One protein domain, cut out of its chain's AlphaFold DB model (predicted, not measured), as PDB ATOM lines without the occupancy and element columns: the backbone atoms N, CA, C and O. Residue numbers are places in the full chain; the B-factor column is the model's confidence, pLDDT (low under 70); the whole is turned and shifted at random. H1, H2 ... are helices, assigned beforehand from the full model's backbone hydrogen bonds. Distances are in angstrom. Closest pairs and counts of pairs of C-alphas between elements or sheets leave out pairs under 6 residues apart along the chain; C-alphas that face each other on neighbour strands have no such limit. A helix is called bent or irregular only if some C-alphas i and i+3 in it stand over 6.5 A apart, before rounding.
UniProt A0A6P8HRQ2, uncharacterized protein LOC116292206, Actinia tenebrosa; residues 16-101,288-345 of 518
ATOM      1  N   CYS A  16      51.965  -3.017 246.636       58.44
ATOM      2  CA  CYS A  16      50.813  -3.463 247.423       58.44
ATOM      3  C   CYS A  16      49.782  -2.343 247.615       58.44
ATOM      4  O   CYS A  16      48.589  -2.589 247.443       58.44
ATOM      5  N   ASN A  17      50.229  -1.113 247.885       60.72
ATOM      6  CA  ASN A  17      49.348   0.050 247.995       60.72
ATOM      7  C   ASN A  17      48.678   0.408 246.664       60.72
ATOM      8  O   ASN A  17      47.483   0.661 246.646       60.72
ATOM      9  N   ILE A  18      49.397   0.388 245.538       64.06
ATOM     10  CA  ILE A  18      48.786   0.639 244.221       64.06
ATOM     11  C   ILE A  18      47.727  -0.415 243.909       64.06
ATOM     12  O   ILE A  18      46.634  -0.063 243.478       64.06
ATOM     13  N   VAL A  19      48.018  -1.693 244.161       59.28
ATOM     14  CA  VAL A  19      47.050  -2.767 243.913       59.28
ATOM     15  C   VAL A  19      45.873  -2.709 244.891       59.28
ATOM     16  O   VAL A  19      44.767  -3.081 244.515       59.28
ATOM     17  N   ALA A  20      46.061  -2.174 246.100       53.75
ATOM     18  CA  ALA A  20      44.966  -1.904 247.029       53.75
ATOM     19  C   ALA A  20      43.934  -0.901 246.489       53.75
ATOM     20  O   ALA A  20      42.763  -0.980 246.849       53.75
ATOM     21  N   PHE A  21      44.341  -0.002 245.589       53.44
ATOM     22  CA  PHE A  21      43.435   0.920 244.897       53.44
ATOM     23  C   PHE A  21      42.844   0.345 243.602       53.44
ATOM     24  O   PHE A  21      42.007   0.993 242.974       53.44
ATOM     25  N   ILE A  22      43.245  -0.864 243.191       58.78
ATOM     26  CA  ILE A  22      42.674  -1.540 242.026       58.78
ATOM     27  C   ILE A  22      41.445  -2.325 242.477       58.78
ATOM     28  O   ILE A  22      41.524  -3.486 242.872       58.78
ATOM     29  N   SER A  23      40.293  -1.670 242.398       44.44
ATOM     30  CA  SER A  23      39.000  -2.261 242.740       44.44
ATOM     31  C   SER A  23      38.369  -3.056 241.592       44.44
ATOM     32  O   SER A  23      37.379  -3.752 241.808       44.44
ATOM     33  N   ASP A  24      38.895  -2.945 240.366       48.03
ATOM     34  CA  ASP A  24      38.326  -3.602 239.190       48.03
ATOM     35  C   ASP A  24      39.177  -4.778 238.681       48.03
ATOM     36  O   ASP A  24      40.408  -4.747 238.575       48.03
ATOM     37  N   ARG A  25      38.470  -5.858 238.346       49.25
ATOM     38  CA  ARG A  25      39.029  -7.161 237.966       49.25
ATOM     39  C   ARG A  25      39.867  -7.120 236.685       49.25
ATOM     40  O   ARG A  25      40.790  -7.916 236.524       49.25
ATOM     41  N   SER A  26      39.543  -6.215 235.768       50.47
ATOM     42  CA  SER A  26      40.236  -6.000 234.490       50.47
ATOM     43  C   SER A  26      41.600  -5.358 234.696       50.47
ATOM     44  O   SER A  26      42.595  -5.900 234.221       50.47
ATOM     45  N   SER A  27      41.667  -4.262 235.449       55.25
ATOM     46  CA  SER A  27      42.919  -3.600 235.806       55.25
ATOM     47  C   SER A  27      43.830  -4.534 236.594       55.25
ATOM     48  O   SER A  27      45.027  -4.575 236.320       55.25
ATOM     49  N   PHE A  28      43.275  -5.356 237.495       57.44
ATOM     50  CA  PHE A  28      44.052  -6.360 238.222       57.44
ATOM     51  C   PHE A  28      44.647  -7.422 237.287       57.44
ATOM     52  O   PHE A  28      45.851  -7.671 237.326       57.44
ATOM     53  N   ASN A  29      43.832  -8.025 236.412       52.59
ATOM     54  CA  ASN A  29      44.299  -9.045 235.469       52.59
ATOM     55  C   ASN A  29      45.337  -8.491 234.483       52.59
ATOM     56  O   ASN A  29      46.315  -9.175 234.180       52.59
ATOM     57  N   SER A  30      45.157  -7.254 234.018       54.06
ATOM     58  CA  SER A  30      46.142  -6.557 233.190       54.06
ATOM     59  C   SER A  30      47.449  -6.345 233.958       54.06
ATOM     60  O   SER A  30      48.505  -6.738 233.472       54.06
ATOM     61  N   LEU A  31      47.398  -5.835 235.194       59.28
ATOM     62  CA  LEU A  31      48.600  -5.619 236.008       59.28
ATOM     63  C   LEU A  31      49.344  -6.925 236.327       59.28
ATOM     64  O   LEU A  31      50.574  -6.975 236.246       59.28
ATOM     65  N   ALA A  32      48.606  -7.982 236.676       53.62
ATOM     66  CA  ALA A  32      49.155  -9.293 237.004       53.62
ATOM     67  C   ALA A  32      49.831  -9.954 235.791       53.62
ATOM     68  O   ALA A  32      50.879 -10.580 235.945       53.62
ATOM     69  N   ARG A  33      49.274  -9.776 234.582       51.06
ATOM     70  CA  ARG A  33      49.878 -10.252 233.324       51.06
ATOM     71  C   ARG A  33      51.118  -9.449 232.924       51.06
ATOM     72  O   ARG A  33      52.047 -10.019 232.362       51.06
ATOM     73  N   THR A  34      51.159  -8.146 233.206       51.53
ATOM     74  CA  THR A  34      52.264  -7.269 232.774       51.53
ATOM     75  C   THR A  34      53.459  -7.266 233.737       51.53
ATOM     76  O   THR A  34      54.572  -6.939 233.326       51.53
ATOM     77  N   CYS A  35      53.286  -7.647 235.009       57.38
ATOM     78  CA  CYS A  35      54.346  -7.547 236.015       57.38
ATOM     79  C   CYS A  35      54.599  -8.872 236.757       57.38
ATOM     80  O   CYS A  35      53.928  -9.206 237.732       57.38
ATOM     81  N   LYS A  36      55.668  -9.584 236.367       56.31
ATOM     82  CA  LYS A  36      56.136 -10.824 237.021       56.31
ATOM     83  C   LYS A  36      56.448 -10.641 238.519       56.31
ATOM     84  O   LYS A  36      56.220 -11.561 239.298       56.31
ATOM     85  N   ARG A  37      56.910  -9.451 238.944       53.03
ATOM     86  CA  ARG A  37      57.085  -9.099 240.373       53.03
ATOM     87  C   ARG A  37      55.750  -8.973 241.099       53.03
ATOM     88  O   ARG A  37      55.661  -9.393 242.242       53.03
ATOM     89  N   LEU A  38      54.711  -8.458 240.445       58.19
ATOM     90  CA  LEU A  38      53.368  -8.410 241.016       58.19
ATOM     91  C   LEU A  38      52.807  -9.825 241.160       58.19
ATOM     92  O   LEU A  38      52.324 -10.171 242.223       58.19
ATOM     93  N   GLN A  39      52.986 -10.680 240.151       54.81
ATOM     94  CA  GLN A  39      52.648 -12.101 240.237       54.81
ATOM     95  C   GLN A  39      53.362 -12.791 241.422       54.81
ATOM     96  O   GLN A  39      52.727 -13.509 242.192       54.81
ATOM     97  N   GLN A  40      54.653 -12.504 241.635       58.97
ATOM     98  CA  GLN A  40      55.434 -12.984 242.784       58.97
ATOM     99  C   GLN A  40      54.989 -12.364 244.120       58.97
ATOM    100  O   GLN A  40      54.929 -13.072 245.116       58.97
ATOM    101  N   LEU A  41      54.607 -11.089 244.174       53.91
ATOM    102  CA  LEU A  41      54.075 -10.449 245.383       53.91
ATOM    103  C   LEU A  41      52.700 -11.000 245.756       53.91
ATOM    104  O   LEU A  41      52.431 -11.282 246.919       53.91
ATOM    105  N   THR A  42      51.871 -11.261 244.745       51.88
ATOM    106  CA  THR A  42      50.574 -11.924 244.899       51.88
ATOM    107  C   THR A  42      50.662 -13.412 245.218       51.88
ATOM    108  O   THR A  42      49.637 -14.036 245.494       51.88
ATOM    109  N   SER A  43      51.866 -13.997 245.198       52.59
ATOM    110  CA  SER A  43      52.059 -15.421 245.472       52.59
ATOM    111  C   SER A  43      51.852 -15.766 246.948       52.59
ATOM    112  O   SER A  43      51.364 -16.857 247.230       52.59
ATOM    113  N   ASN A  44      52.084 -14.821 247.871       60.94
ATOM    114  CA  ASN A  44      51.775 -14.984 249.292       60.94
ATOM    115  C   ASN A  44      50.491 -14.215 249.676       60.94
ATOM    116  O   ASN A  44      50.548 -13.007 249.935       60.94
ATOM    117  N   PRO A  45      49.330 -14.889 249.770       59.47
ATOM    118  CA  PRO A  45      48.060 -14.221 250.042       59.47
ATOM    119  C   PRO A  45      47.986 -13.596 251.443       59.47
ATOM    120  O   PRO A  45      47.147 -12.725 251.661       59.47
ATOM    121  N   ARG A  46      48.890 -13.947 252.375       61.09
ATOM    122  CA  ARG A  46      48.910 -13.375 253.734       61.09
ATOM    123  C   ARG A  46      49.253 -11.883 253.751       61.09
ATOM    124  O   ARG A  46      48.661 -11.150 254.538       61.09
ATOM    125  N   ASN A  47      50.096 -11.420 252.824       58.47
ATOM    126  CA  ASN A  47      50.580 -10.029 252.769       58.47
ATOM    127  C   ASN A  47      49.927  -9.186 251.654       58.47
ATOM    128  O   ASN A  47      50.273  -8.024 251.472       58.47
ATOM    129  N   CYS A  48      48.990  -9.755 250.891       65.19
ATOM    130  CA  CYS A  48      48.340  -9.077 249.760       65.19
ATOM    131  C   CYS A  48      47.181  -8.176 250.195       65.19
ATOM    132  O   CYS A  48      46.590  -8.414 251.239       65.19
ATOM    133  N   HIS A  49      46.740  -7.216 249.382       71.12
ATOM    134  CA  HIS A  49      45.463  -6.531 249.635       71.12
ATOM    135  C   HIS A  49      44.269  -7.512 249.598       71.12
ATOM    136  O   HIS A  49      44.332  -8.532 248.913       71.12
ATOM    137  N   VAL A  50      43.181  -7.246 250.336       74.75
ATOM    138  CA  VAL A  50      42.031  -8.175 250.430       74.75
ATOM    139  C   VAL A  50      41.360  -8.425 249.084       74.75
ATOM    140  O   VAL A  50      41.053  -9.571 248.774       74.75
ATOM    141  N   ASP A  51      41.253  -7.409 248.230       72.38
ATOM    142  CA  ASP A  51      40.626  -7.558 246.912       72.38
ATOM    143  C   ASP A  51      41.417  -8.476 245.974       72.38
ATOM    144  O   ASP A  51      40.835  -9.234 245.203       72.38
ATOM    145  N   ILE A  52      42.744  -8.514 246.111       71.12
ATOM    146  CA  ILE A  52      43.597  -9.469 245.392       71.12
ATOM    147  C   ILE A  52      43.275 -10.895 245.831       71.12
ATOM    148  O   ILE A  52      43.128 -11.790 245.000       71.12
ATOM    149  N   VAL A  53      43.176 -11.111 247.146       79.56
ATOM    150  CA  VAL A  53      42.879 -12.429 247.714       79.56
ATOM    151  C   VAL A  53      41.484 -12.884 247.281       79.56
ATOM    152  O   VAL A  53      41.332 -14.032 246.871       79.56
ATOM    153  N   ARG A  54      40.497 -11.978 247.275       85.06
ATOM    154  CA  ARG A  54      39.146 -12.224 246.748       85.06
ATOM    155  C   ARG A  54      39.182 -12.672 245.287       85.06
ATOM    156  O   ARG A  54      38.673 -13.739 244.960       85.06
ATOM    157  N   LEU A  55      39.836 -11.905 244.414       75.75
ATOM    158  CA  LEU A  55      39.937 -12.229 242.986       75.75
ATOM    159  C   LEU A  55      40.648 -13.563 242.736       75.75
ATOM    160  O   LEU A  55      40.225 -14.345 241.880       75.75
ATOM    161  N   ARG A  56      41.714 -13.839 243.499       78.62
ATOM    162  CA  ARG A  56      42.451 -15.105 243.449       78.62
ATOM    163  C   ARG A  56      41.568 -16.275 243.889       78.62
ATOM    164  O   ARG A  56      41.495 -17.269 243.166       78.62
ATOM    165  N   ALA A  57      40.863 -16.135 245.013       87.56
ATOM    166  CA  ALA A  57      39.919 -17.132 245.508       87.56
ATOM    167  C   ALA A  57      38.839 -17.426 244.462       87.56
ATOM    168  O   ALA A  57      38.682 -18.571 244.053       87.56
ATOM    169  N   GLU A  58      38.156 -16.393 243.962       86.56
ATOM    170  CA  GLU A  58      37.098 -16.543 242.960       86.56
ATOM    171  C   GLU A  58      37.611 -17.258 241.701       86.56
ATOM    172  O   GLU A  58      36.950 -18.154 241.181       86.56
ATOM    173  N   HIS A  59      38.810 -16.912 241.221       83.25
ATOM    174  CA  HIS A  59      39.406 -17.553 240.050       83.25
ATOM    175  C   HIS A  59      39.626 -19.058 240.244       83.25
ATOM    176  O   HIS A  59      39.197 -19.850 239.401       83.25
ATOM    177  N   PHE A  60      40.322 -19.451 241.315       84.56
ATOM    178  CA  PHE A  60      40.691 -20.851 241.533       84.56
ATOM    179  C   PHE A  60      39.500 -21.702 241.967       84.56
ATOM    180  O   PHE A  60      39.387 -22.837 241.519       84.56
ATOM    181  N   ILE A  61      38.569 -21.141 242.744       91.62
ATOM    182  CA  ILE A  61      37.323 -21.816 243.122       91.62
ATOM    183  C   ILE A  61      36.474 -22.088 241.878       91.62
ATOM    184  O   ILE A  61      36.069 -23.223 241.655       91.62
ATOM    185  N   LYS A  62      36.261 -21.086 241.012       89.38
ATOM    186  CA  LYS A  62      35.518 -21.284 239.757       89.38
ATOM    187  C   LYS A  62      36.176 -22.327 238.860       89.38
ATOM    188  O   LYS A  62      35.478 -23.157 238.290       89.38
ATOM    189  N   ARG A  63      37.508 -22.297 238.742       87.81
ATOM    190  CA  ARG A  63      38.264 -23.299 237.980       87.81
ATOM    191  C   ARG A  63      38.051 -24.702 238.539       87.81
ATOM    192  O   ARG A  63      37.754 -25.602 237.764       87.81
ATOM    193  N   LEU A  64      38.162 -24.862 239.854       89.25
ATOM    194  CA  LEU A  64      37.969 -26.144 240.513       89.25
ATOM    195  C   LEU A  64      36.553 -26.687 240.284       89.25
ATOM    196  O   LEU A  64      36.405 -27.830 239.881       89.25
ATOM    197  N   VAL A  65      35.516 -25.865 240.464       90.44
ATOM    198  CA  VAL A  65      34.121 -26.297 240.262       90.44
ATOM    199  C   VAL A  65      33.852 -26.687 238.804       90.44
ATOM    200  O   VAL A  65      33.180 -27.684 238.559       90.44
ATOM    201  N   VAL A  66      34.403 -25.943 237.834       88.69
ATOM    202  CA  VAL A  66      34.323 -26.310 236.407       88.69
ATOM    203  C   VAL A  66      34.982 -27.659 236.148       88.69
ATOM    204  O   VAL A  66      34.373 -28.501 235.498       88.69
ATOM    205  N   HIS A  67      36.168 -27.887 236.707       86.31
ATOM    206  CA  HIS A  67      36.868 -29.159 236.579       86.31
ATOM    207  C   HIS A  67      36.069 -30.329 237.176       86.31
ATOM    208  O   HIS A  67      35.887 -31.355 236.520       86.31
ATOM    209  N   LEU A  68      35.513 -30.144 238.382       85.00
ATOM    210  CA  LEU A  68      34.668 -31.139 239.053       85.00
ATOM    211  C   LEU A  68      33.477 -31.560 238.187       85.00
ATOM    212  O   LEU A  68      33.182 -32.747 238.105       85.00
ATOM    213  N   GLY A  69      32.808 -30.603 237.538       79.00
ATOM    214  CA  GLY A  69      31.655 -30.889 236.681       79.00
ATOM    215  C   GLY A  69      32.002 -31.340 235.253       79.00
ATOM    216  O   GLY A  69      31.136 -31.877 234.566       79.00
ATOM    217  N   ALA A  70      33.234 -31.114 234.780       72.56
ATOM    218  CA  ALA A  70      33.666 -31.455 233.420       72.56
ATOM    219  C   ALA A  70      34.252 -32.872 233.294       72.56
ATOM    220  O   ALA A  70      34.137 -33.482 232.231       72.56
ATOM    221  N   ASN A  71      34.830 -33.430 234.364       64.75
ATOM    222  CA  ASN A  71      35.418 -34.778 234.393       64.75
ATOM    223  C   ASN A  71      34.369 -35.914 234.426       64.75
ATOM    224  O   ASN A  71      34.496 -36.889 235.170       64.75
ATOM    225  N   HIS A  72      33.305 -35.818 233.626       60.28
ATOM    226  CA  HIS A  72      32.261 -36.841 233.549       60.28
ATOM    227  C   HIS A  72      32.351 -37.683 232.289       60.28
ATOM    228  O   HIS A  72      32.401 -37.188 231.161       60.28
ATOM    229  N   ASP A  73      32.284 -38.994 232.505       50.47
ATOM    230  CA  ASP A  73      32.103 -39.964 231.446       50.47
ATOM    231  C   ASP A  73      30.710 -39.775 230.816       50.47
ATOM    232  O   ASP A  73      29.730 -39.463 231.499       50.47
ATOM    233  N   LYS A  74      30.609 -39.942 229.495       47.56
ATOM    234  CA  LYS A  74      29.514 -39.457 228.620       47.56
ATOM    235  C   LYS A  74      28.108 -40.059 228.879       47.56
ATOM    236  O   LYS A  74      27.244 -39.983 228.006       47.56
ATOM    237  N   ARG A  75      27.847 -40.676 230.040       42.00
ATOM    238  CA  ARG A  75      26.621 -41.431 230.373       42.00
ATOM    239  C   ARG A  75      25.819 -40.920 231.580       42.00
ATOM    240  O   ARG A  75      24.727 -41.433 231.800       42.00
ATOM    241  N   GLY A  76      26.267 -39.901 232.318       52.66
ATOM    242  CA  GLY A  76      25.497 -39.334 233.438       52.66
ATOM    243  C   GLY A  76      26.349 -38.540 234.428       52.66
ATOM    244  O   GLY A  76      27.567 -38.655 234.404       52.66
ATOM    245  N   LEU A  77      25.706 -37.745 235.294       57.78
ATOM    246  CA  LEU A  77      26.336 -37.249 236.526       57.78
ATOM    247  C   LEU A  77      26.757 -38.474 237.347       57.78
ATOM    248  O   LEU A  77      25.886 -39.253 237.741       57.78
ATOM    249  N   SER A  78      28.055 -38.685 237.575       65.19
ATOM    250  CA  SER A  78      28.465 -39.711 238.531       65.19
ATOM    251  C   SER A  78      28.123 -39.212 239.933       65.19
ATOM    252  O   SER A  78      28.364 -38.054 240.275       65.19
ATOM    253  N   TYR A  79      27.543 -40.089 240.751       69.50
ATOM    254  CA  TYR A  79      27.294 -39.824 242.171       69.50
ATOM    255  C   TYR A  79      28.558 -39.298 242.876       69.50
ATOM    256  O   TYR A  79      28.479 -38.408 243.713       69.50
ATOM    257  N   GLU A  80      29.727 -39.787 242.458       72.88
ATOM    258  CA  GLU A  80      31.046 -39.406 242.972       72.88
ATOM    259  C   GLU A  80      31.370 -37.920 242.779       72.88
ATOM    260  O   GLU A  80      31.889 -37.284 243.685       72.88
ATOM    261  N   ALA A  81      31.043 -37.328 241.633       74.94
ATOM    262  CA  ALA A  81      31.353 -35.922 241.406       74.94
ATOM    263  C   ALA A  81      30.439 -34.964 242.162       74.94
ATOM    264  O   ALA A  81      30.877 -33.907 242.613       74.94
ATOM    265  N   TYR A  82      29.168 -35.343 242.298       83.31
ATOM    266  CA  TYR A  82      28.248 -34.624 243.165       83.31
ATOM    267  C   TYR A  82      28.708 -34.715 244.624       83.31
ATOM    268  O   TYR A  82      28.756 -33.697 245.303       83.31
ATOM    269  N   ASP A  83      29.127 -35.899 245.080       85.38
ATOM    270  CA  ASP A  83      29.688 -36.109 246.419       85.38
ATOM    271  C   ASP A  83      30.943 -35.250 246.667       85.38
ATOM    272  O   ASP A  83      31.037 -34.561 247.681       85.38
ATOM    273  N   GLU A  84      31.877 -35.195 245.714       85.31
ATOM    274  CA  GLU A  84      33.062 -34.332 245.814       85.31
ATOM    275  C   GLU A  84      32.712 -32.839 245.812       85.31
ATOM    276  O   GLU A  84      33.299 -32.060 246.572       85.31
ATOM    277  N   PHE A  85      31.739 -32.425 244.995       89.38
ATOM    278  CA  PHE A  85      31.222 -31.062 245.036       89.38
ATOM    279  C   PHE A  85      30.606 -30.744 246.405       89.38
ATOM    280  O   PHE A  85      30.940 -29.706 246.972       89.38
ATOM    281  N   CYS A  86      29.793 -31.640 246.971       88.94
ATOM    282  CA  CYS A  86      29.205 -31.481 248.303       88.94
ATOM    283  C   CYS A  86      30.282 -31.333 249.386       88.94
ATOM    284  O   CYS A  86      30.207 -30.415 250.199       88.94
ATOM    285  N   LYS A  87      31.338 -32.160 249.363       90.06
ATOM    286  CA  LYS A  87      32.479 -32.025 250.292       90.06
ATOM    287  C   LYS A  87      33.175 -30.672 250.152       90.06
ATOM    288  O   LYS A  87      33.585 -30.066 251.143       90.06
ATOM    289  N   PHE A  88      33.346 -30.191 248.921       91.75
ATOM    290  CA  PHE A  88      33.941 -28.880 248.671       91.75
ATOM    291  C   PHE A  88      33.030 -27.727 249.121       91.75
ATOM    292  O   PHE A  88      33.506 -26.749 249.700       91.75
ATOM    293  N   GLU A  89      31.725 -27.845 248.897       91.31
ATOM    294  CA  GLU A  89      30.717 -26.893 249.356       91.31
ATOM    295  C   GLU A  89      30.671 -26.823 250.889       91.31
ATOM    296  O   GLU A  89      30.694 -25.724 251.446       91.31
ATOM    297  N   GLU A  90      30.721 -27.965 251.582       90.56
ATOM    298  CA  GLU A  90      30.867 -28.031 253.041       90.56
ATOM    299  C   GLU A  90      32.161 -27.366 253.517       90.56
ATOM    300  O   GLU A  90      32.152 -26.609 254.491       90.56
ATOM    301  N   PHE A  91      33.284 -27.592 252.830       92.44
ATOM    302  CA  PHE A  91      34.548 -26.939 253.173       92.44
ATOM    303  C   PHE A  91      34.472 -25.406 253.028       92.44
ATOM    304  O   PHE A  91      34.978 -24.669 253.881       92.44
ATOM    305  N   LEU A  92      33.791 -24.899 251.997       92.56
ATOM    306  CA  LEU A  92      33.530 -23.464 251.841       92.56
ATOM    307  C   LEU A  92      32.565 -22.925 252.903       92.56
ATOM    308  O   LEU A  92      32.787 -21.824 253.414       92.56
ATOM    309  N   ALA A  93      31.538 -23.694 253.270       88.94
ATOM    310  CA  ALA A  93      30.625 -23.358 254.359       88.94
ATOM    311  C   ALA A  93      31.378 -23.221 255.690       88.94
ATOM    312  O   ALA A  93      31.178 -22.251 256.420       88.94
ATOM    313  N   GLN A  94      32.319 -24.132 255.960       89.75
ATOM    314  CA  GLN A  94      33.212 -24.045 257.111       89.75
ATOM    315  C   GLN A  94      34.064 -22.772 257.057       89.75
ATOM    316  O   GLN A  94      34.119 -22.042 258.043       89.75
ATOM    317  N   ALA A  95      34.686 -22.445 255.916       91.94
ATOM    318  CA  ALA A  95      35.453 -21.202 255.772       91.94
ATOM    319  C   ALA A  95      34.594 -19.960 256.085       91.94
ATOM    320  O   ALA A  95      35.015 -19.077 256.837       91.94
ATOM    321  N   PHE A  96      33.367 -19.902 255.557       90.44
ATOM    322  CA  PHE A  96      32.403 -18.847 255.875       90.44
ATOM    323  C   PHE A  96      32.076 -18.793 257.376       90.44
ATOM    324  O   PHE A  96      32.103 -17.706 257.966       90.44
ATOM    325  N   GLN A  97      31.811 -19.942 258.000       86.69
ATOM    326  CA  GLN A  97      31.522 -20.042 259.429       86.69
ATOM    327  C   GLN A  97      32.698 -19.528 260.261       86.69
ATOM    328  O   GLN A  97      32.516 -18.589 261.026       86.69
ATOM    329  N   TYR A  98      33.916 -20.040 260.061       88.44
ATOM    330  CA  TYR A  98      35.101 -19.592 260.803       88.44
ATOM    331  C   TYR A  98      35.356 -18.093 260.631       88.44
ATOM    332  O   TYR A  98      35.658 -17.395 261.602       88.44
ATOM    333  N   SER A  99      35.191 -17.574 259.413       88.88
ATOM    334  CA  SER A  99      35.314 -16.143 259.143       88.88
ATOM    335  C   SER A  99      34.256 -15.309 259.871       88.88
ATOM    336  O   SER A  99      34.542 -14.178 260.261       88.88
ATOM    337  N   SER A 100      33.039 -15.832 260.032       86.00
ATOM    338  CA  SER A 100      31.950 -15.169 260.759       86.00
ATOM    339  C   SER A 100      32.188 -15.224 262.270       86.00
ATOM    340  O   SER A 100      32.117 -14.200 262.951       86.00
ATOM    341  N   THR A 101      32.563 -16.398 262.778       84.81
ATOM    342  CA  THR A 101      32.880 -16.654 264.186       84.81
ATOM    343  C   THR A 101      34.081 -15.834 264.652       84.81
ATOM    344  O   THR A 101      34.094 -15.355 265.779       84.81
ATOM    345  N   LEU A 288      40.434 -20.959 266.395       86.12
ATOM    346  CA  LEU A 288      39.633 -20.925 265.162       86.12
ATOM    347  C   LEU A 288      40.489 -21.138 263.910       86.12
ATOM    348  O   LEU A 288      40.135 -21.900 263.012       86.12
ATOM    349  N   LEU A 289      41.648 -20.475 263.855       86.06
ATOM    350  CA  LEU A 289      42.559 -20.618 262.727       86.06
ATOM    351  C   LEU A 289      43.123 -22.042 262.625       86.06
ATOM    352  O   LEU A 289      43.226 -22.593 261.531       86.06
ATOM    353  N   ARG A 290      43.476 -22.650 263.759       88.75
ATOM    354  CA  ARG A 290      43.987 -24.024 263.815       88.75
ATOM    355  C   ARG A 290      42.927 -25.044 263.393       88.75
ATOM    356  O   ARG A 290      43.258 -26.003 262.694       88.75
ATOM    357  N   GLU A 291      41.679 -24.850 263.803       88.06
ATOM    358  CA  GLU A 291      40.548 -25.691 263.401       88.06
ATOM    359  C   GLU A 291      40.326 -25.617 261.891       88.06
ATOM    360  O   GLU A 291      40.335 -26.651 261.220       88.06
ATOM    361  N   PHE A 292      40.278 -24.407 261.325       90.56
ATOM    362  CA  PHE A 292      40.163 -24.233 259.878       90.56
ATOM    363  C   PHE A 292      41.340 -24.853 259.107       90.56
ATOM    364  O   PHE A 292      41.147 -25.512 258.081       90.56
ATOM    365  N   GLN A 293      42.572 -24.710 259.606       90.69
ATOM    366  CA  GLN A 293      43.753 -25.351 259.014       90.69
ATOM    367  C   GLN A 293      43.682 -26.882 259.089       90.69
ATOM    368  O   GLN A 293      44.128 -27.566 258.166       90.69
ATOM    369  N   THR A 294      43.081 -27.429 260.147       92.06
ATOM    370  CA  THR A 294      42.842 -28.871 260.291       92.06
ATOM    371  C   THR A 294      41.806 -29.355 259.277       92.06
ATOM    372  O   THR A 294      42.054 -30.352 258.597       92.06
ATOM    373  N   SER A 295      40.691 -28.632 259.107       90.56
ATOM    374  CA  SER A 295      39.712 -28.894 258.042       90.56
ATOM    375  C   SER A 295      40.348 -28.824 256.655       90.56
ATOM    376  O   SER A 295      40.142 -29.713 255.833       90.56
ATOM    377  N   SER A 296      41.195 -27.821 256.414       92.12
ATOM    378  CA  SER A 296      41.913 -27.650 255.147       92.12
ATOM    379  C   SER A 296      42.835 -28.832 254.845       92.12
ATOM    380  O   SER A 296      42.841 -29.354 253.731       92.12
ATOM    381  N   ALA A 297      43.602 -29.293 255.839       90.81
ATOM    382  CA  ALA A 297      44.475 -30.455 255.699       90.81
ATOM    383  C   ALA A 297      43.683 -31.750 255.455       90.81
ATOM    384  O   ALA A 297      44.115 -32.591 254.664       90.81
ATOM    385  N   ARG A 298      42.525 -31.898 256.111       91.38
ATOM    386  CA  ARG A 298      41.612 -33.029 255.921       91.38
ATOM    387  C   ARG A 298      41.058 -33.058 254.498       91.38
ATOM    388  O   ARG A 298      41.292 -34.035 253.794       91.38
ATOM    389  N   TRP A 299      40.454 -31.959 254.046       90.56
ATOM    390  CA  TRP A 299      39.926 -31.831 252.685       90.56
ATOM    391  C   TRP A 299      41.007 -32.107 251.630       90.56
ATOM    392  O   TRP A 299      40.808 -32.882 250.698       90.56
ATOM    393  N   MET A 300      42.215 -31.569 251.828       89.50
ATOM    394  CA  MET A 300      43.337 -31.782 250.912       89.50
ATOM    395  C   MET A 300      43.782 -33.251 250.796       89.50
ATOM    396  O   MET A 300      44.331 -33.639 249.757       89.50
ATOM    397  N   LYS A 301      43.590 -34.042 251.857       87.62
ATOM    398  CA  LYS A 301      43.906 -35.476 251.909       87.62
ATOM    399  C   LYS A 301      42.786 -36.335 251.318       87.62
ATOM    400  O   LYS A 301      43.087 -37.375 250.745       87.62
ATOM    401  N   GLU A 302      41.536 -35.919 251.494       85.69
ATOM    402  CA  GLU A 302      40.342 -36.681 251.107       85.69
ATOM    403  C   GLU A 302      39.897 -36.443 249.660       85.69
ATOM    404  O   GLU A 302      39.151 -37.263 249.136       85.69
ATOM    405  N   LYS A 303      40.369 -35.371 249.006       80.94
ATOM    406  CA  LYS A 303      39.999 -35.059 247.617       80.94
ATOM    407  C   LYS A 303      40.262 -36.222 246.651       80.94
ATOM    408  O   LYS A 303      41.324 -36.852 246.701       80.94
ATOM    409  N   ALA A 304      39.350 -36.427 245.706       72.50
ATOM    410  CA  ALA A 304      39.451 -37.504 244.719       72.50
ATOM    411  C   ALA A 304      40.348 -37.196 243.495       72.50
ATOM    412  O   ALA A 304      40.642 -38.100 242.718       72.50
ATOM    413  N   PHE A 305      40.808 -35.950 243.323       72.81
ATOM    414  CA  PHE A 305      41.504 -35.445 242.121       72.81
ATOM    415  C   PHE A 305      42.936 -34.975 242.451       72.81
ATOM    416  O   PHE A 305      43.181 -33.801 242.765       72.81
ATOM    417  N   PRO A 306      43.926 -35.884 242.459       71.75
ATOM    418  CA  PRO A 306      45.313 -35.538 242.764       71.75
ATOM    419  C   PRO A 306      45.957 -34.604 241.724       71.75
ATOM    420  O   PRO A 306      46.849 -33.834 242.090       71.75
ATOM    421  N   GLU A 307      45.505 -34.619 240.471       74.94
ATOM    422  CA  GLU A 307      45.990 -33.784 239.366       74.94
ATOM    423  C   GLU A 307      45.778 -32.281 239.605       74.94
ATOM    424  O   GLU A 307      46.656 -31.479 239.295       74.94
ATOM    425  N   GLU A 308      44.697 -31.891 240.284       80.06
ATOM    426  CA  GLU A 308      44.400 -30.491 240.622       80.06
ATOM    427  C   GLU A 308      44.971 -30.073 241.991       80.06
ATOM    428  O   GLU A 308      44.535 -29.099 242.610       80.06
ATOM    429  N   THR A 309      45.989 -30.784 242.492       81.69
ATOM    430  CA  THR A 309      46.651 -30.483 243.773       81.69
ATOM    431  C   THR A 309      47.143 -29.037 243.864       81.69
ATOM    432  O   THR A 309      47.065 -28.437 244.936       81.69
ATOM    433  N   GLU A 310      47.644 -28.457 242.775       83.00
ATOM    434  CA  GLU A 310      48.103 -27.066 242.768       83.00
ATOM    435  C   GLU A 310      46.936 -26.073 242.901       83.00
ATOM    436  O   GLU A 310      46.967 -25.200 243.768       83.00
ATOM    437  N   THR A 311      45.858 -26.262 242.131       83.00
ATOM    438  CA  THR A 311      44.622 -25.470 242.250       83.00
ATOM    439  C   THR A 311      44.040 -25.562 243.661       83.00
ATOM    440  O   THR A 311      43.716 -24.535 244.258       83.00
ATOM    441  N   CYS A 312      43.981 -26.764 244.245       87.12
ATOM    442  CA  CYS A 312      43.487 -26.970 245.609       87.12
ATOM    443  C   CYS A 312      44.317 -26.216 246.650       87.12
ATOM    444  O   CYS A 312      43.754 -25.592 247.551       87.12
ATOM    445  N   LYS A 313      45.651 -26.226 246.518       86.62
ATOM    446  CA  LYS A 313      46.537 -25.441 247.391       86.62
ATOM    447  C   LYS A 313      46.215 -23.957 247.295       86.62
ATOM    448  O   LYS A 313      46.056 -23.307 248.322       86.62
ATOM    449  N   PHE A 314      46.049 -23.433 246.083       84.38
ATOM    450  CA  PHE A 314      45.707 -22.028 245.894       84.38
ATOM    451  C   PHE A 314      44.333 -21.655 246.451       84.38
ATOM    452  O   PHE A 314      44.187 -20.553 246.987       84.38
ATOM    453  N   VAL A 315      43.348 -22.554 246.371       89.19
ATOM    454  CA  VAL A 315      42.049 -22.374 247.033       89.19
ATOM    455  C   VAL A 315      42.234 -22.294 248.549       89.19
ATOM    456  O   VAL A 315      41.830 -21.298 249.144       89.19
ATOM    457  N   ILE A 316      42.906 -23.273 249.164       91.06
ATOM    458  CA  ILE A 316      43.147 -23.309 250.619       91.06
ATOM    459  C   ILE A 316      43.882 -22.053 251.091       91.06
ATOM    460  O   ILE A 316      43.445 -21.407 252.037       91.06
ATOM    461  N   GLU A 317      44.975 -21.674 250.425       87.44
ATOM    462  CA  GLU A 317      45.762 -20.490 250.782       87.44
ATOM    463  C   GLU A 317      44.936 -19.199 250.705       87.44
ATOM    464  O   GLU A 317      45.084 -18.309 251.546       87.44
ATOM    465  N   SER A 318      44.060 -19.090 249.703       88.19
ATOM    466  CA  SER A 318      43.196 -17.919 249.544       88.19
ATOM    467  C   SER A 318      42.106 -17.886 250.618       88.19
ATOM    468  O   SER A 318      41.850 -16.827 251.188       88.19
ATOM    469  N   LEU A 319      41.501 -19.034 250.945       92.19
ATOM    470  CA  LEU A 319      40.508 -19.137 252.015       92.19
ATOM    471  C   LEU A 319      41.123 -18.874 253.399       92.19
ATOM    472  O   LEU A 319      40.532 -18.126 254.167       92.19
ATOM    473  N   ASP A 320      42.324 -19.388 253.695       90.25
ATOM    474  CA  ASP A 320      43.066 -19.112 254.944       90.25
ATOM    475  C   ASP A 320      43.253 -17.603 255.145       90.25
ATOM    476  O   ASP A 320      42.948 -17.059 256.207       90.25
ATOM    477  N   ALA A 321      43.670 -16.896 254.092       87.88
ATOM    478  CA  ALA A 321      43.824 -15.446 254.133       87.88
ATOM    479  C   ALA A 321      42.484 -14.703 254.313       87.88
ATOM    480  O   ALA A 321      42.434 -13.727 255.062       87.88
ATOM    481  N   LEU A 322      41.398 -15.147 253.668       90.12
ATOM    482  CA  LEU A 322      40.066 -14.539 253.820       90.12
ATOM    483  C   LEU A 322      39.482 -14.764 255.221       90.12
ATOM    484  O   LEU A 322      38.950 -13.825 255.814       90.12
ATOM    485  N   VAL A 323      39.642 -15.969 255.778       89.88
ATOM    486  CA  VAL A 323      39.223 -16.314 257.145       89.88
ATOM    487  C   VAL A 323      39.985 -15.475 258.167       89.88
ATOM    488  O   VAL A 323      39.372 -14.891 259.058       89.88
ATOM    489  N   GLN A 324      41.307 -15.337 258.023       86.75
ATOM    490  CA  GLN A 324      42.121 -14.492 258.911       86.75
ATOM    491  C   GLN A 324      41.704 -13.012 258.876       86.75
ATOM    492  O   GLN A 324      41.848 -12.309 259.880       86.75
ATOM    493  N   ARG A 325      41.170 -12.547 257.740       86.31
ATOM    494  CA  ARG A 325      40.687 -11.172 257.520       86.31
ATOM    495  C   ARG A 325      39.205 -10.980 257.835       86.31
ATOM    496  O   ARG A 325      38.697  -9.878 257.652       86.31
ATOM    497  N   SER A 326      38.529 -12.028 258.304       85.56
ATOM    498  CA  SER A 326      37.107 -12.017 258.639       85.56
ATOM    499  C   SER A 326      36.187 -11.576 257.489       85.56
ATOM    500  O   SER A 326      35.178 -10.900 257.699       85.56
ATOM    501  N   ASP A 327      36.501 -11.971 256.254       87.12
ATOM    502  CA  ASP A 327      35.746 -11.591 255.059       87.12
ATOM    503  C   ASP A 327      34.507 -12.471 254.791       87.12
ATOM    504  O   ASP A 327      34.306 -13.041 253.712       87.12
ATOM    505  N   ALA A 328      33.645 -12.585 255.801       87.88
ATOM    506  CA  ALA A 328      32.508 -13.502 255.794       87.88
ATOM    507  C   ALA A 328      31.495 -13.187 254.683       87.88
ATOM    508  O   ALA A 328      30.916 -14.092 254.083       87.88
ATOM    509  N   ARG A 329      31.289 -11.902 254.362       87.56
ATOM    510  CA  ARG A 329      30.346 -11.485 253.311       87.56
ATOM    511  C   ARG A 329      30.774 -12.007 251.941       87.56
ATOM    512  O   ARG A 329      29.940 -12.511 251.196       87.56
ATOM    513  N   PHE A 330      32.062 -11.898 251.621       88.88
ATOM    514  CA  PHE A 330      32.597 -12.409 250.367       88.88
ATOM    515  C   PHE A 330      32.491 -13.937 250.292       88.88
ATOM    516  O   PHE A 330      32.009 -14.464 249.291       88.88
ATOM    517  N   LEU A 331      32.862 -14.640 251.367       91.19
ATOM    518  CA  LEU A 331      32.777 -16.102 251.435       91.19
ATOM    519  C   LEU A 331      31.336 -16.606 251.280       91.19
ATOM    520  O   LEU A 331      31.102 -17.528 250.504       91.19
ATOM    521  N   LYS A 332      30.361 -15.941 251.914       87.62
ATOM    522  CA  LYS A 332      28.927 -16.233 251.741       87.62
ATOM    523  C   LYS A 332      28.482 -16.086 250.284       87.62
ATOM    524  O   LYS A 332      27.741 -16.923 249.773       87.62
ATOM    525  N   ASN A 333      28.933 -15.031 249.607       85.44
ATOM    526  CA  ASN A 333      28.591 -14.786 248.205       85.44
ATOM    527  C   ASN A 333      29.222 -15.827 247.271       85.44
ATOM    528  O   ASN A 333      28.555 -16.302 246.352       85.44
ATOM    529  N   ILE A 334      30.480 -16.217 247.517       88.38
ATOM    530  CA  ILE A 334      31.122 -17.315 246.783       88.38
ATOM    531  C   ILE A 334      30.365 -18.620 246.998       88.38
ATOM    532  O   ILE A 334      30.061 -19.288 246.015       88.38
ATOM    533  N   GLN A 335      30.037 -18.963 248.246       86.38
ATOM    534  CA  GLN A 335      29.319 -20.193 248.575       86.38
ATOM    535  C   GLN A 335      27.996 -20.283 247.800       86.38
ATOM    536  O   GLN A 335      27.735 -21.283 247.151       86.38
ATOM    537  N   ARG A 336      27.203 -19.205 247.767       81.88
ATOM    538  CA  ARG A 336      25.966 -19.153 246.963       81.88
ATOM    539  C   ARG A 336      26.226 -19.302 245.462       81.88
ATOM    540  O   ARG A 336      25.475 -19.962 244.748       81.88
ATOM    541  N   SER A 337      27.303 -18.690 244.976       85.50
ATOM    542  CA  SER A 337      27.655 -18.704 243.556       85.50
ATOM    543  C   SER A 337      28.087 -20.089 243.072       85.50
ATOM    544  O   SER A 337      27.783 -20.453 241.938       85.50
ATOM    545  N   ILE A 338      28.807 -20.868 243.887       89.06
ATOM    546  CA  ILE A 338      29.380 -22.143 243.434       89.06
ATOM    547  C   ILE A 338      28.326 -23.218 243.170       89.06
ATOM    548  O   ILE A 338      28.460 -23.924 242.175       89.06
ATOM    549  N   SER A 339      27.262 -23.309 243.971       84.94
ATOM    550  CA  SER A 339      26.176 -24.279 243.761       84.94
ATOM    551  C   SER A 339      25.465 -24.006 242.441       84.94
ATOM    552  O   SER A 339      25.189 -24.916 241.661       84.94
ATOM    553  N   ARG A 340      25.257 -22.725 242.126       84.69
ATOM    554  CA  ARG A 340      24.694 -22.290 240.847       84.69
ATOM    555  C   ARG A 340      25.626 -22.571 239.675       84.69
ATOM    556  O   ARG A 340      25.178 -23.071 238.649       84.69
ATOM    557  N   ILE A 341      26.922 -22.301 239.825       89.38
ATOM    558  CA  ILE A 341      27.929 -22.650 238.815       89.38
ATOM    559  C   ILE A 341      27.922 -24.158 238.558       89.38
ATOM    560  O   ILE A 341      27.885 -24.571 237.403       89.38
ATOM    561  N   PHE A 342      27.903 -24.976 239.610       88.25
ATOM    562  CA  PHE A 342      27.875 -26.429 239.486       88.25
ATOM    563  C   PHE A 342      26.621 -26.914 238.745       88.25
ATOM    564  O   PHE A 342      26.735 -27.729 237.831       88.25
ATOM    565  N   ARG A 343      25.440 -26.343 239.025       84.81
ATOM    566  CA  ARG A 343      24.210 -26.600 238.245       84.81
ATOM    567  C   ARG A 343      24.352 -26.224 236.769       84.81
ATOM    568  O   ARG A 343      23.893 -26.966 235.910       84.81
ATOM    569  N   VAL A 344      25.007 -25.101 236.461       87.31
ATOM    570  CA  VAL A 344      25.259 -24.680 235.070       87.31
ATOM    571  C   VAL A 344      26.132 -25.693 234.340       87.31
ATOM    572  O   VAL A 344      25.818 -26.072 233.214       87.31
ATOM    573  N   ILE A 345      27.211 -26.146 234.976       87.19
ATOM    574  CA  ILE A 345      28.152 -27.096 234.371       87.19
ATOM    575  C   ILE A 345      27.502 -28.465 234.180       87.19
ATOM    576  O   ILE A 345      27.767 -29.143 233.195       87.19
TER     577      ILE A 345
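Overview. This is residues 16 to 101 and 288 to 345 of the 518 residues of the protein "uncharacterized protein LOC116292206" of Actinia tenebrosa (UniProt A0A6P8HRQ2). Five long helices, H4 to H8, make an up-and-down bundle, each running against the one before it in the chain, and three short helices, H1 to H3, gather near the end where H4 begins. The printed part has 144 residues, with eight named helices in the order H1 to H8 and no named strand; its class is all helix. It is compact, with a radius of gyration of the C-alphas of 15.5 A and spans of 49 by 34 by 25 A.

Arrangement. Start at H1, residues 16 to 20, which touches residues 50 to 52 alone of H4, residues 50 to 70; the closest C-alphas, Ala 20 and Asp 51, are 7.1 A apart. H2, residues 25 to 34, and H3, residues 36 to 41, touch only at the corner, closest at C-alphas 32 and 39, 5.5 A. H4 and H5, residues 79 to 101, form a hairpin, closest at C-alphas 68 and 81, 6.3 A. H6, residues 288 to 302, touches H5, closest at C-alphas 288 and 98, 6.4 A, and is apart from H4. H7, residues 306 to 324, forms a hairpin with H6 and touches H4, closest at C-alphas 318 and 57, 5.3 A. H8, residues 328 to 345, touches H4 and runs the same way at a shallow tilt of 24 degrees, closest at C-alphas 345 and 69, 5.7 A. Every O i to N i+4 pair is within hydrogen-bond range in H1 to H6; H7 has 13 of 15 and H8 12 of 14.

Along the chain. Find C-alpha 16 at (50.813, -3.463, 247.423), where H1 begins. H4 spans 30.0 A, H5 32.4 A, H6 21.1 A, H7 26.7 A and H8 25.7 A, ending at C-alpha 345, (28.152, -27.096, 234.371). H7 is irregular: C-alphas 307 and 310 are 7.8 A apart.

Size, cuts and confidence. The C-alphas farthest apart, Asn 17 and Arg 75, are 50.5 A apart. Residues 102 to 287 are not printed; C-alphas 101 and 288 are 8.0 A apart across the cut. Of the links printed whole, none is long. Model confidence is under 70 in residues 16 to 48 and 71 to 79.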